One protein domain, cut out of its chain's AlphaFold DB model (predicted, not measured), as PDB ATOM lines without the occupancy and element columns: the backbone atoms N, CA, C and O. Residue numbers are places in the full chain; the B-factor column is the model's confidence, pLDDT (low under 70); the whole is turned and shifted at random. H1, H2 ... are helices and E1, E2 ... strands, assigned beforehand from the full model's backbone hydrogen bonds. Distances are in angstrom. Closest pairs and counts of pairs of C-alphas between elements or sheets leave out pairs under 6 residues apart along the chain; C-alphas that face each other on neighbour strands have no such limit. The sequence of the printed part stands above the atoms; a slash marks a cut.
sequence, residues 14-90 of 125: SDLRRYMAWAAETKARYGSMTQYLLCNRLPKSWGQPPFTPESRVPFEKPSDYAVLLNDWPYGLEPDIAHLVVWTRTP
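AT A GLANCE: This is residues 14 to 90 of the 125 residues of an uncharacterized protein of Ustilaginoidea virens (UniProt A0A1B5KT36). A two-stranded hairpin, E1 and E2, makes one side of a loose, flat domain, and two helices, H1 and H2, meeting at a corner, make the other. The long stretch of residues 41 to 64 loops round one end from H2 to E1, and the long loop of residues 70 to 82 joins the strands toward the end where H1 begins. The printed part has 77 residues, with two named helices and then two named strands in the order H1, H2, E1, E2; the sheet, E1 - E2, is antiparallel. The class is mixed, helices and strands, with under half of the residues in named elements; the radius of gyration of the C-alphas is 14.5 A and the spans are 41 by 33 by 17 A.

IN THESE COORDINATES: E1 is residues 65 to 69, 13.6 A long, and E2 is residues 83 to 87, 13.2 A, ending at C-alpha 87 (101.046, 88.041, 72.962). H1 is residues 14 to 30, 24.1 A, from C-alpha 14 at (81.682, 110.107, 65.456). H2 is residues 33 to 40, 10.3 A.

HOW THE PARTS SIT: E1 and E2 form an antiparallel hairpin, their directions at 161 degrees. N 66 and O 86 are 2.9 A apart and N 84 and O 68 2.8 A, both within hydrogen-bond range. H1, with residues 23 to 30 alone, touches H2 only at the corner by their link; their closest C-alphas, of Tyr 30 and Tyr 36, are 5.6 A apart. Their lines are about perpendicular, at 75 degrees. In H1 and H2 every O i to N i+4 pair is within hydrogen-bond range. H1 is apart from E1 and E2, and H2 from E2.

THE WHOLE: The two C-alphas farthest apart, of Ser 14 and Ser 55, are 40.9 A apart. The printed part has no cut. The link H1 to H2 is tight; H2 to E1 and E1 to E2 are long links. The mean pLDDT of the printed part is 92.5, with residues 75 and 78 under 70.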
ATOM      1  N   SER A  14      80.612 109.143  65.757       84.19
ATOM      2  CA  SER A  14      81.682 110.107  65.456       84.19
ATOM      3  C   SER A  14      83.071 109.472  65.516       84.19
ATOM      4  O   SER A  14      83.880 109.684  64.614       84.19
ATOM      5  N   ASP A  15      83.321 108.665  66.543       84.44
ATOM      6  CA  ASP A  15      84.595 107.977  66.743       84.44
ATOM      7  C   ASP A  15      84.785 106.872  65.702       84.44
ATOM      8  O   ASP A  15      85.890 106.686  65.204       84.44
ATOM      9  N   LEU A  16      83.702 106.208  65.280       86.12
ATOM     10  CA  LEU A  16      83.747 105.255  64.174       86.12
ATOM     11  C   LEU A  16      84.181 105.924  62.861       86.12
ATOM     12  O   LEU A  16      85.034 105.385  62.164       86.12
ATOM     13  N   ARG A  17      83.645 107.107  62.527       88.94
ATOM     14  CA  ARG A  17      84.060 107.842  61.315       88.94
ATOM     15  C   ARG A  17      85.532 108.243  61.362       88.94
ATOM     16  O   ARG A  17      86.248 108.038  60.386       88.94
ATOM     17  N   ARG A  18      85.985 108.779  62.499       90.19
ATOM     18  CA  ARG A  18      87.394 109.142  62.710       90.19
ATOM     19  C   ARG A  18      88.311 107.922  62.609       90.19
ATOM     20  O   ARG A  18      89.329 107.996  61.931       90.19
ATOM     21  N   TYR A  19      87.905 106.798  63.198       90.81
ATOM     22  CA  TYR A  19      88.627 105.532  63.094       90.81
ATOM     23  C   TYR A  19      88.768 105.078  61.641       90.81
ATOM     24  O   TYR A  19      89.857 104.689  61.235       90.81
ATOM     25  N   MET A  20      87.700 105.150  60.839       92.06
ATOM     26  CA  MET A  20      87.750 104.735  59.433       92.06
ATOM     27  C   MET A  20      88.690 105.614  58.602       92.06
ATOM     28  O   MET A  20      89.473 105.080  57.818       92.06
ATOM     29  N   ALA A  21      88.655 106.937  58.802       94.75
ATOM     30  CA  ALA A  21      89.583 107.859  58.144       94.75
ATOM     31  C   ALA A  21      91.038 107.544  58.524       94.75
ATOM     32  O   ALA A  21      91.872 107.291  57.655       94.75
ATOM     33  N   TRP A  22      91.314 107.428  59.825       95.31
ATOM     34  CA  TRP A  22      92.634 107.058  60.329       95.31
ATOM     35  C   TRP A  22      93.106 105.691  59.820       95.31
ATOM     36  O   TRP A  22      94.273 105.530  59.466       95.31
ATOM     37  N   ALA A  23      92.219 104.696  59.758       94.12
ATOM     38  CA  ALA A  23      92.553 103.355  59.292       94.12
ATOM     39  C   ALA A  23      92.924 103.359  57.804       94.12
ATOM     40  O   ALA A  23      93.879 102.685  57.413       94.12
ATOM     41  N   ALA A  24      92.207 104.137  56.985       96.38
ATOM     42  CA  ALA A  24      92.514 104.311  55.571       96.38
ATOM     43  C   ALA A  24      93.883 104.981  55.369       96.38
ATOM     44  O   ALA A  24      94.720 104.448  54.639       96.38
ATOM     45  N   GLU A  25      94.150 106.085  56.070       96.81
ATOM     46  CA  GLU A  25      95.438 106.795  56.020       96.81
ATOM     47  C   GLU A  25      96.599 105.919  56.507       96.81
ATOM     48  O   GLU A  25      97.651 105.834  55.870       96.81
ATOM     49  N   THR A  26      96.396 105.202  57.612       97.12
ATOM     50  CA  THR A  26      97.395 104.294  58.185       97.12
ATOM     51  C   THR A  26      97.711 103.155  57.223       97.12
ATOM     52  O   THR A  26      98.881 102.840  56.998       97.12
ATOM     53  N   LYS A  27      96.687 102.560  56.599       96.94
ATOM     54  CA  LYS A  27      96.883 101.520  55.587       96.94
ATOM     55  C   LYS A  27      97.611 102.068  54.358       96.94
ATOM     56  O   LYS A  27      98.503 101.392  53.861       96.94
ATOM     57  N   ALA A  28      97.290 103.278  53.901       97.62
ATOM     58  CA  ALA A  28      97.992 103.912  52.785       97.62
ATOM     59  C   ALA A  28      99.477 104.163  53.098       97.62
ATOM     60  O   ALA A  28     100.330 103.946  52.244       97.62
ATOM     61  N   ARG A  29      99.800 104.568  54.335       97.94
ATOM     62  CA  ARG A  29     101.175 104.888  54.752       97.94
ATOM     63  C   ARG A  29     102.041 103.666  55.061       97.94
ATOM     64  O   ARG A  29     103.224 103.670  54.744       97.94
ATOM     65  N   TYR A  30     101.483 102.650  55.718       97.12
ATOM     66  CA  TYR A  30     102.241 101.493  56.215       97.12
ATOM     67  C   TYR A  30     101.942 100.197  55.446       97.12
ATOM     68  O   TYR A  30     102.505  99.151  55.758       97.12
ATOM     69  N   GLY A  31     101.027 100.222  54.476       97.19
ATOM     70  CA  GLY A  31     100.557  99.055  53.720       97.19
ATOM     71  C   GLY A  31      99.553  98.182  54.484       97.19
ATOM     72  O   GLY A  31      98.607  97.654  53.898       97.19
ATOM     73  N   SER A  32      99.704  98.047  55.805       95.38
ATOM     74  CA  SER A  32      98.777  97.304  56.664       95.38
ATOM     75  C   SER A  32      98.756  97.822  58.102       95.38
ATOM     76  O   SER A  32      99.699  98.462  58.570       95.38
ATOM     77  N   MET A  33      97.686  97.489  58.833       94.19
ATOM     78  CA  MET A  33      97.597  97.780  60.266       94.19
ATOM     79  C   MET A  33      98.643  96.997  61.071       94.19
ATOM     80  O   MET A  33      99.245  97.542  61.990       94.19
ATOM     81  N   THR A  34      98.918  95.744  60.692       93.69
ATOM     82  CA  THR A  34      99.981  94.929  61.303       93.69
ATOM     83  C   THR A  34     101.334  95.623  61.188       93.69
ATOM     84  O   THR A  34     102.034  95.768  62.187       93.69
ATOM     85  N   GLN A  35     101.676  96.129  60.000       96.25
ATOM     86  CA  GLN A  35     102.933  96.845  59.799       96.25
ATOM     87  C   GLN A  35     102.985  98.138  60.613       96.25
ATOM     88  O   GLN A  35     104.021  98.437  61.205       96.25
ATOM     89  N   TYR A  36     101.874  98.876  60.710       96.50
ATOM     90  CA  TYR A  36     101.778 100.031  61.603       96.50
ATOM     91  C   TYR A  36     102.059  99.648  63.064       96.50
ATOM     92  O   TYR A  36     102.870 100.306  63.718       96.50
ATOM     93  N   LEU A  37     101.450  98.575  63.573       96.00
ATOM     94  CA  LEU A  37     101.655  98.118  64.947       96.00
ATOM     95  C   LEU A  37     103.116  97.732  65.200       96.00
ATOM     96  O   LEU A  37     103.706  98.211  66.165       96.00
ATOM     97  N   LEU A  38     103.739  96.960  64.308       95.81
ATOM     98  CA  LEU A  38     105.161  96.598  64.401       95.81
ATOM     99  C   LEU A  38     106.078  97.831  64.330       95.81
ATOM    100  O   LEU A  38     107.043  97.973  65.087       95.81
ATOM    101  N   CYS A  39     105.765  98.772  63.436       96.25
ATOM    102  CA  CYS A  39     106.569  99.970  63.213       96.25
ATOM    103  C   CYS A  39     106.411 101.034  64.299       96.25
ATOM    104  O   CYS A  39     107.337 101.820  64.476       96.25
ATOM    105  N   ASN A  40     105.313 101.064  65.051       96.06
ATOM    106  CA  ASN A  40     105.037 102.204  65.933       96.06
ATOM    107  C   ASN A  40     104.647 101.822  67.363       96.06
ATOM    108  O   ASN A  40     104.748 102.671  68.239       96.06
ATOM    109  N   ARG A  41     104.176 100.594  67.618       96.38
ATOM    110  CA  ARG A  41     103.485 100.258  68.875       96.38
ATOM    111  C   ARG A  41     104.060  99.066  69.617       96.38
ATOM    112  O   ARG A  41     104.246  99.150  70.825       96.38
ATOM    113  N   LEU A  42     104.320  97.966  68.919       96.94
ATOM    114  CA  LEU A  42     104.831  96.746  69.533       96.94
ATOM    115  C   LEU A  42     106.341  96.850  69.815       96.94
ATOM    116  O   LEU A  42     107.043  97.600  69.123       96.94
ATOM    117  N   PRO A  43     106.857  96.100  70.810       96.69
ATOM    118  CA  PRO A  43     108.280  96.090  71.122       96.69
ATOM    119  C   PRO A  43     109.138  95.747  69.900       96.69
ATOM    120  O   PRO A  43     108.907  94.753  69.213       96.69
ATOM    121  N   LYS A  44     110.177  96.548  69.640       95.44
ATOM    122  CA  LYS A  44     111.076  96.349  68.485       95.44
ATOM    123  C   LYS A  44     111.829  95.029  68.526       95.44
ATOM    124  O   LYS A  44     112.099  94.450  67.479       95.44
ATOM    125  N   SER A  45     112.101  94.538  69.732       95.19
ATOM    126  CA  SER A  45     112.722  93.238  69.978       95.19
ATOM    127  C   SER A  45     111.895  92.056  69.467       95.19
ATOM    128  O   SER A  45     112.439  90.967  69.320       95.19
ATOM    129  N   TRP A  46     110.601  92.237  69.174       95.56
ATOM    130  CA  TRP A  46     109.769  91.170  68.614       95.56
ATOM    131  C   TRP A  46     110.048  90.910  67.132       95.56
ATOM    132  O   TRP A  46     109.740  89.823  66.650       95.56
ATOM    133  N   GLY A  47     110.649  91.865  66.417       94.12
ATOM    134  CA  GLY A  47     110.968  91.712  65.001       94.12
ATOM    135  C   GLY A  47     109.723  91.575  64.121       94.12
ATOM    136  O   GLY A  47     108.751  92.313  64.285       94.12
ATOM    137  N   GLN A  48     109.777  90.661  63.152       94.12
ATOM    138  CA  GLN A  48     108.695  90.382  62.202       94.12
ATOM    139  C   GLN A  48     108.094  88.993  62.464       94.12
ATOM    140  O   GLN A  48     108.818  88.098  62.901       94.12
ATOM    141  N   PRO A  49     106.792  88.785  62.197       91.75
ATOM    142  CA  PRO A  49     106.179  87.467  62.300       91.75
ATOM    143  C   PRO A  49     106.702  86.496  61.213       91.75
ATOM    144  O   PRO A  49     107.073  86.949  60.129       91.75
ATOM    145  N   PRO A  50     106.675  85.167  61.454       93.56
ATOM    146  CA  PRO A  50     106.177  84.513  62.665       93.56
ATOM    147  C   PRO A  50     107.098  84.749  63.868       93.56
ATOM    148  O   PRO A  50     108.320  84.675  63.766       93.56
ATOM    149  N   PHE A  51     106.504  85.043  65.024       93.12
ATOM    150  CA  PHE A  51     107.270  85.298  66.238       93.12
ATOM    151  C   PHE A  51     107.783  83.999  66.853       93.12
ATOM    152  O   PHE A  51     107.090  82.983  66.851       93.12
ATOM    153  N   THR A  52     108.972  84.060  67.450       94.94
ATOM    154  CA  THR A  52     109.480  83.009  68.337       94.94
ATOM    155  C   THR A  52     109.380  83.517  69.775       94.94
ATOM    156  O   THR A  52     110.178  84.379  70.154       94.94
ATOM    157  N   PRO A  53     108.375  83.080  70.554       96.25
ATOM    158  CA  PRO A  53     108.263  83.488  71.945       96.25
ATOM    159  C   PRO A  53     109.367  82.845  72.793       96.25
ATOM    160  O   PRO A  53     109.878  81.775  72.460       96.25
ATOM    161  N   GLU A  54     109.722  83.494  73.898       96.69
ATOM    162  CA  GLU A  54     110.662  82.944  74.881       96.69
ATOM    163  C   GLU A  54     110.024  81.782  75.658       96.69
ATOM    164  O   GLU A  54     110.696  80.804  75.985       96.69
ATOM    165  N   SER A  55     108.715  81.863  75.907       96.69
ATOM    166  CA  SER A  55     107.923  80.824  76.551       96.69
ATOM    167  C   SER A  55     106.786  80.303  75.676       96.69
ATOM    168  O   SER A  55     106.116  81.025  74.934       96.69
ATOM    169  N   ARG A  56     106.506  79.008  75.830       95.31
ATOM    170  CA  ARG A  56     105.318  78.356  75.263       95.31
ATOM    171  C   ARG A  56     104.056  78.581  76.100       95.31
ATOM    172  O   ARG A  56     102.975  78.224  75.643       95.31
ATOM    173  N   VAL A  57     104.178  79.163  77.292       94.75
ATOM    174  CA  VAL A  57     103.058  79.480  78.183       94.75
ATOM    175  C   VAL A  57     102.697  80.963  78.022       94.75
ATOM    176  O   VAL A  57     103.546  81.824  78.275       94.75
ATOM    177  N   PRO A  58     101.462  81.308  77.603       95.69
ATOM    178  CA  PRO A  58     101.072  82.706  77.471       95.69
ATOM    179  C   PRO A  58     101.221  83.471  78.796       95.69
ATOM    180  O   PRO A  58     100.884  82.966  79.863       95.69
ATOM    181  N   PHE A  59     101.733  84.702  78.713       96.25
ATOM    182  CA  PHE A  59     101.978  85.619  79.840       96.25
ATOM    183  C   PHE A  59     102.986  85.170  80.915       96.25
ATOM    184  O   PHE A  59     103.088  85.830  81.957       96.25
ATOM    185  N   GLU A  60     103.738  84.088  80.692       95.88
ATOM    186  CA  GLU A  60     104.794  83.657  81.618       95.88
ATOM    187  C   GLU A  60     105.985  84.625  81.597       95.88
ATOM    188  O   GLU A  60     106.481  85.038  82.646       95.88
ATOM    189  N   LYS A  61     106.421  85.034  80.400       97.00
ATOM    190  CA  LYS A  61     107.567  85.927  80.207       97.00
ATOM    191  C   LYS A  61     107.110  87.340  79.839       97.00
ATOM    192  O   LYS A  61     106.405  87.501  78.843       97.00
ATOM    193  N   PRO A  62     107.546  88.387  80.567       95.88
ATOM    194  CA  PRO A  62     107.263  89.779  80.203       95.88
ATOM    195  C   PRO A  62     107.749  90.173  78.801       95.88
ATOM    196  O   PRO A  62     107.184  91.069  78.188       95.88
ATOM    197  N   SER A  63     108.768  89.489  78.272       96.56
ATOM    198  CA  SER A  63     109.264  89.674  76.904       96.56
ATOM    199  C   SER A  63     108.269  89.214  75.827       96.56
ATOM    200  O   SER A  63     108.406  89.624  74.676       96.56
ATOM    201  N   ASP A  64     107.267  88.400  76.180       97.19
ATOM    202  CA  ASP A  64     106.308  87.781  75.257       97.19
ATOM    203  C   ASP A  64     104.943  88.461  75.195       97.19
ATOM    204  O   ASP A  64     104.103  88.037  74.395       97.19
ATOM    205  N   TYR A  65     104.696  89.510  75.983       97.44
ATOM    206  CA  TYR A  65     103.451  90.271  75.888       97.44
ATOM    207  C   TYR A  65     103.656  91.783  75.984       97.44
ATOM    208  O   TYR A  65     104.654  92.273  76.504       97.44
ATOM    209  N   ALA A  66     102.686  92.534  75.471       97.25
ATOM    210  CA  ALA A  66     102.640  93.986  75.578       97.25
ATOM    211  C   ALA A  66     101.214  94.438  75.903       97.25
ATOM    212  O   ALA A  66     100.263  94.004  75.256       97.25
ATOM    213  N   VAL A  67     101.071  95.319  76.892       96.38
ATOM    214  CA  VAL A  67      99.793  95.939  77.268       96.38
ATOM    215  C   VAL A  67      99.781  97.359  76.720       96.38
ATOM    216  O   VAL A  67     100.646  98.159  77.064       96.38
ATOM    217  N   LEU A  68      98.815  97.673  75.861       95.31
ATOM    218  CA  LEU A  68      98.698  98.974  75.208       95.31
ATOM    219  C   LEU A  68      97.321  99.582  75.475       95.31
ATOM    220  O   LEU A  68      96.324  98.864  75.474       95.31
ATOM    221  N   LEU A  69      97.243 100.907  75.622       92.06
ATOM    222  CA  LEU A  69      95.962 101.599  75.475       92.06
ATOM    223  C   LEU A  69      95.471 101.466  74.031       92.06
ATOM    224  O   LEU A  69      96.251 101.592  73.081       92.06
ATOM    225  N   ASN A  70      94.172 101.226  73.871       90.38
ATOM    226  CA  ASN A  70      93.516 101.257  72.576       90.38
ATOM    227  C   ASN A  70      93.300 102.717  72.160       90.38
ATOM    228  O   ASN A  70      92.581 103.442  72.843       90.38
ATOM    229  N   ASP A  71      93.868 103.140  71.030       87.81
ATOM    230  CA  ASP A  71      93.676 104.514  70.526       87.81
ATOM    231  C   ASP A  71      92.238 104.784  70.080       87.81
ATOM    232  O   ASP A  71      91.814 105.932  69.960       87.81
ATOM    233  N   TRP A  72      91.486 103.714  69.819       87.25
ATOM    234  CA  TRP A  72      90.108 103.758  69.356       87.25
ATOM    235  C   TRP A  72      89.224 102.953  70.306       87.25
ATOM    236  O   TRP A  72      88.705 101.894  69.911       87.25
ATOM    237  N   PRO A  73      89.060 103.427  71.556       84.50
ATOM    238  CA  PRO A  73      88.299 102.724  72.574       84.50
ATOM    239  C   PRO A  73      86.831 102.575  72.155       84.50
ATOM    240  O   PRO A  73      86.336 103.247  71.245       84.50
ATOM    241  N   TYR A  74      86.121 101.658  72.811       80.88
ATOM    242  CA  TYR A  74      84.671 101.596  72.656       80.88
ATOM    243  C   TYR A  74      84.030 102.762  73.407       80.88
ATOM    244  O   TYR A  74      84.669 103.374  74.258       80.88
ATOM    245  N   GLY A  75      82.783 103.090  73.064       67.44
ATOM    246  CA  GLY A  75      82.015 104.133  73.744       67.44
ATOM    247  C   GLY A  75      81.533 103.663  75.114       67.44
ATOM    248  O   GLY A  75      80.329 103.587  75.324       67.44
ATOM    249  N   LEU A  76      82.471 103.280  75.978       72.06
ATOM    250  CA  LEU A  76      82.249 102.917  77.375       72.06
ATOM    251  C   LEU A  76      82.202 104.189  78.234       72.06
ATOM    252  O   LEU A  76      82.474 105.286  77.730       72.06
ATOM    253  N   GLU A  77      81.829 104.060  79.509       72.81
ATOM    254  CA  GLU A  77      81.837 105.183  80.447       72.81
ATOM    255  C   GLU A  77      83.218 105.877  80.487       72.81
ATOM    256  O   GLU A  77      84.239 105.211  80.291       72.81
ATOM    257  N   PRO A  78      83.282 107.202  80.748       69.50
ATOM    258  CA  PRO A  78      84.541 107.959  80.761       69.50
ATOM    259  C   PRO A  78      85.642 107.363  81.649       69.50
ATOM    260  O   PRO A  78      86.819 107.504  81.328       69.50
ATOM    261  N   ASP A  79      85.257 106.658  82.714       82.31
ATOM    262  CA  ASP A  79      86.174 106.064  83.691       82.31
ATOM    263  C   ASP A  79      86.616 104.633  83.328       82.31
ATOM    264  O   ASP A  79      87.279 103.961  84.118       82.31
ATOM    265  N   ILE A  80      86.272 104.143  82.129       83.50
ATOM    266  CA  ILE A  80      86.686 102.822  81.645       83.50
ATOM    267  C   ILE A  80      87.798 102.950  80.604       83.50
ATOM    268  O   ILE A  80      87.594 103.391  79.470       83.50
ATOM    269  N   ALA A  81      88.987 102.459  80.959       86.00
ATOM    270  CA  ALA A  81      90.101 102.326  80.029       86.00
ATOM    271  C   ALA A  81      89.955 101.067  79.156       86.00
ATOM    272  O   ALA A  81      89.801  99.953  79.655       86.00
ATOM    273  N   HIS A  82      90.074 101.228  77.835       89.38
ATOM    274  CA  HIS A  82      90.139 100.100  76.904       89.38
ATOM    275  C   HIS A  82      91.605  99.769  76.599       89.38
ATOM    276  O   HIS A  82      92.300 100.531  75.926       89.38
ATOM    277  N   LEU A  83      92.065  98.614  77.075       92.81
ATOM    278  CA  LEU A  83      93.407  98.092  76.821       92.81
ATOM    279  C   LEU A  83      93.378  96.981  75.764       92.81
ATOM    280  O   LEU A  83      92.401  96.246  75.646       92.81
ATOM    281  N   VAL A  84      94.477  96.829  75.028       94.62
ATOM    282  CA  VAL A  84      94.749  95.680  74.158       94.62
ATOM    283  C   VAL A  84      96.018  95.002  74.651       94.62
ATOM    284  O   VAL A  84      97.077  95.631  74.727       94.62
ATOM    285  N   VAL A  85      95.914  93.714  74.969       96.62
ATOM    286  CA  VAL A  85      97.053  92.885  75.367       96.62
ATOM    287  C   VAL A  85      97.460  92.021  74.181       96.62
ATOM    288  O   VAL A  85      96.673  91.213  73.696       96.62
ATOM    289  N   TRP A  86      98.685  92.209  73.708       96.75
ATOM    290  CA  TRP A  86      99.282  91.439  72.620       96.75
ATOM    291  C   TRP A  86     100.176  90.346  73.187       96.75
ATOM    292  O   TRP A  86     100.917  90.615  74.130       96.75
ATOM    293  N   THR A  87     100.159  89.154  72.592       96.44
ATOM    294  CA  THR A  87     101.046  88.041  72.962       96.44
ATOM    295  C   THR A  87     101.804  87.514  71.746       96.44
ATOM    296  O   THR A  87     101.256  87.434  70.647       96.44
ATOM    297  N   ARG A  88     103.072  87.128  71.939       95.94
ATOM    298  CA  ARG A  88     103.835  86.327  70.965       95.94
ATOM    299  C   ARG A  88     103.451  84.852  71.028       95.94
ATOM    300  O   ARG A  88     103.488  84.162  70.013       95.94
ATOM    301  N   THR A  89     103.081  84.383  72.215       95.75
ATOM    302  CA  THR A  89     102.618  83.016  72.455       95.75
ATOM    303  C   THR A  89     101.124  82.911  72.130       95.75
ATOM    304  O   THR A  89     100.334  83.666  72.709       95.75
ATOM    305  N   PRO A  90     100.706  82.004  71.228       93.69
ATOM    306  CA  PRO A  90      99.292  81.789  70.930       93.69
ATOM    307  C   PRO A  90      98.510  81.338  72.167       93.69
ATOM    308  O   PRO A  90      98.984  80.502  72.936       93.69
TER     309      PRO A  90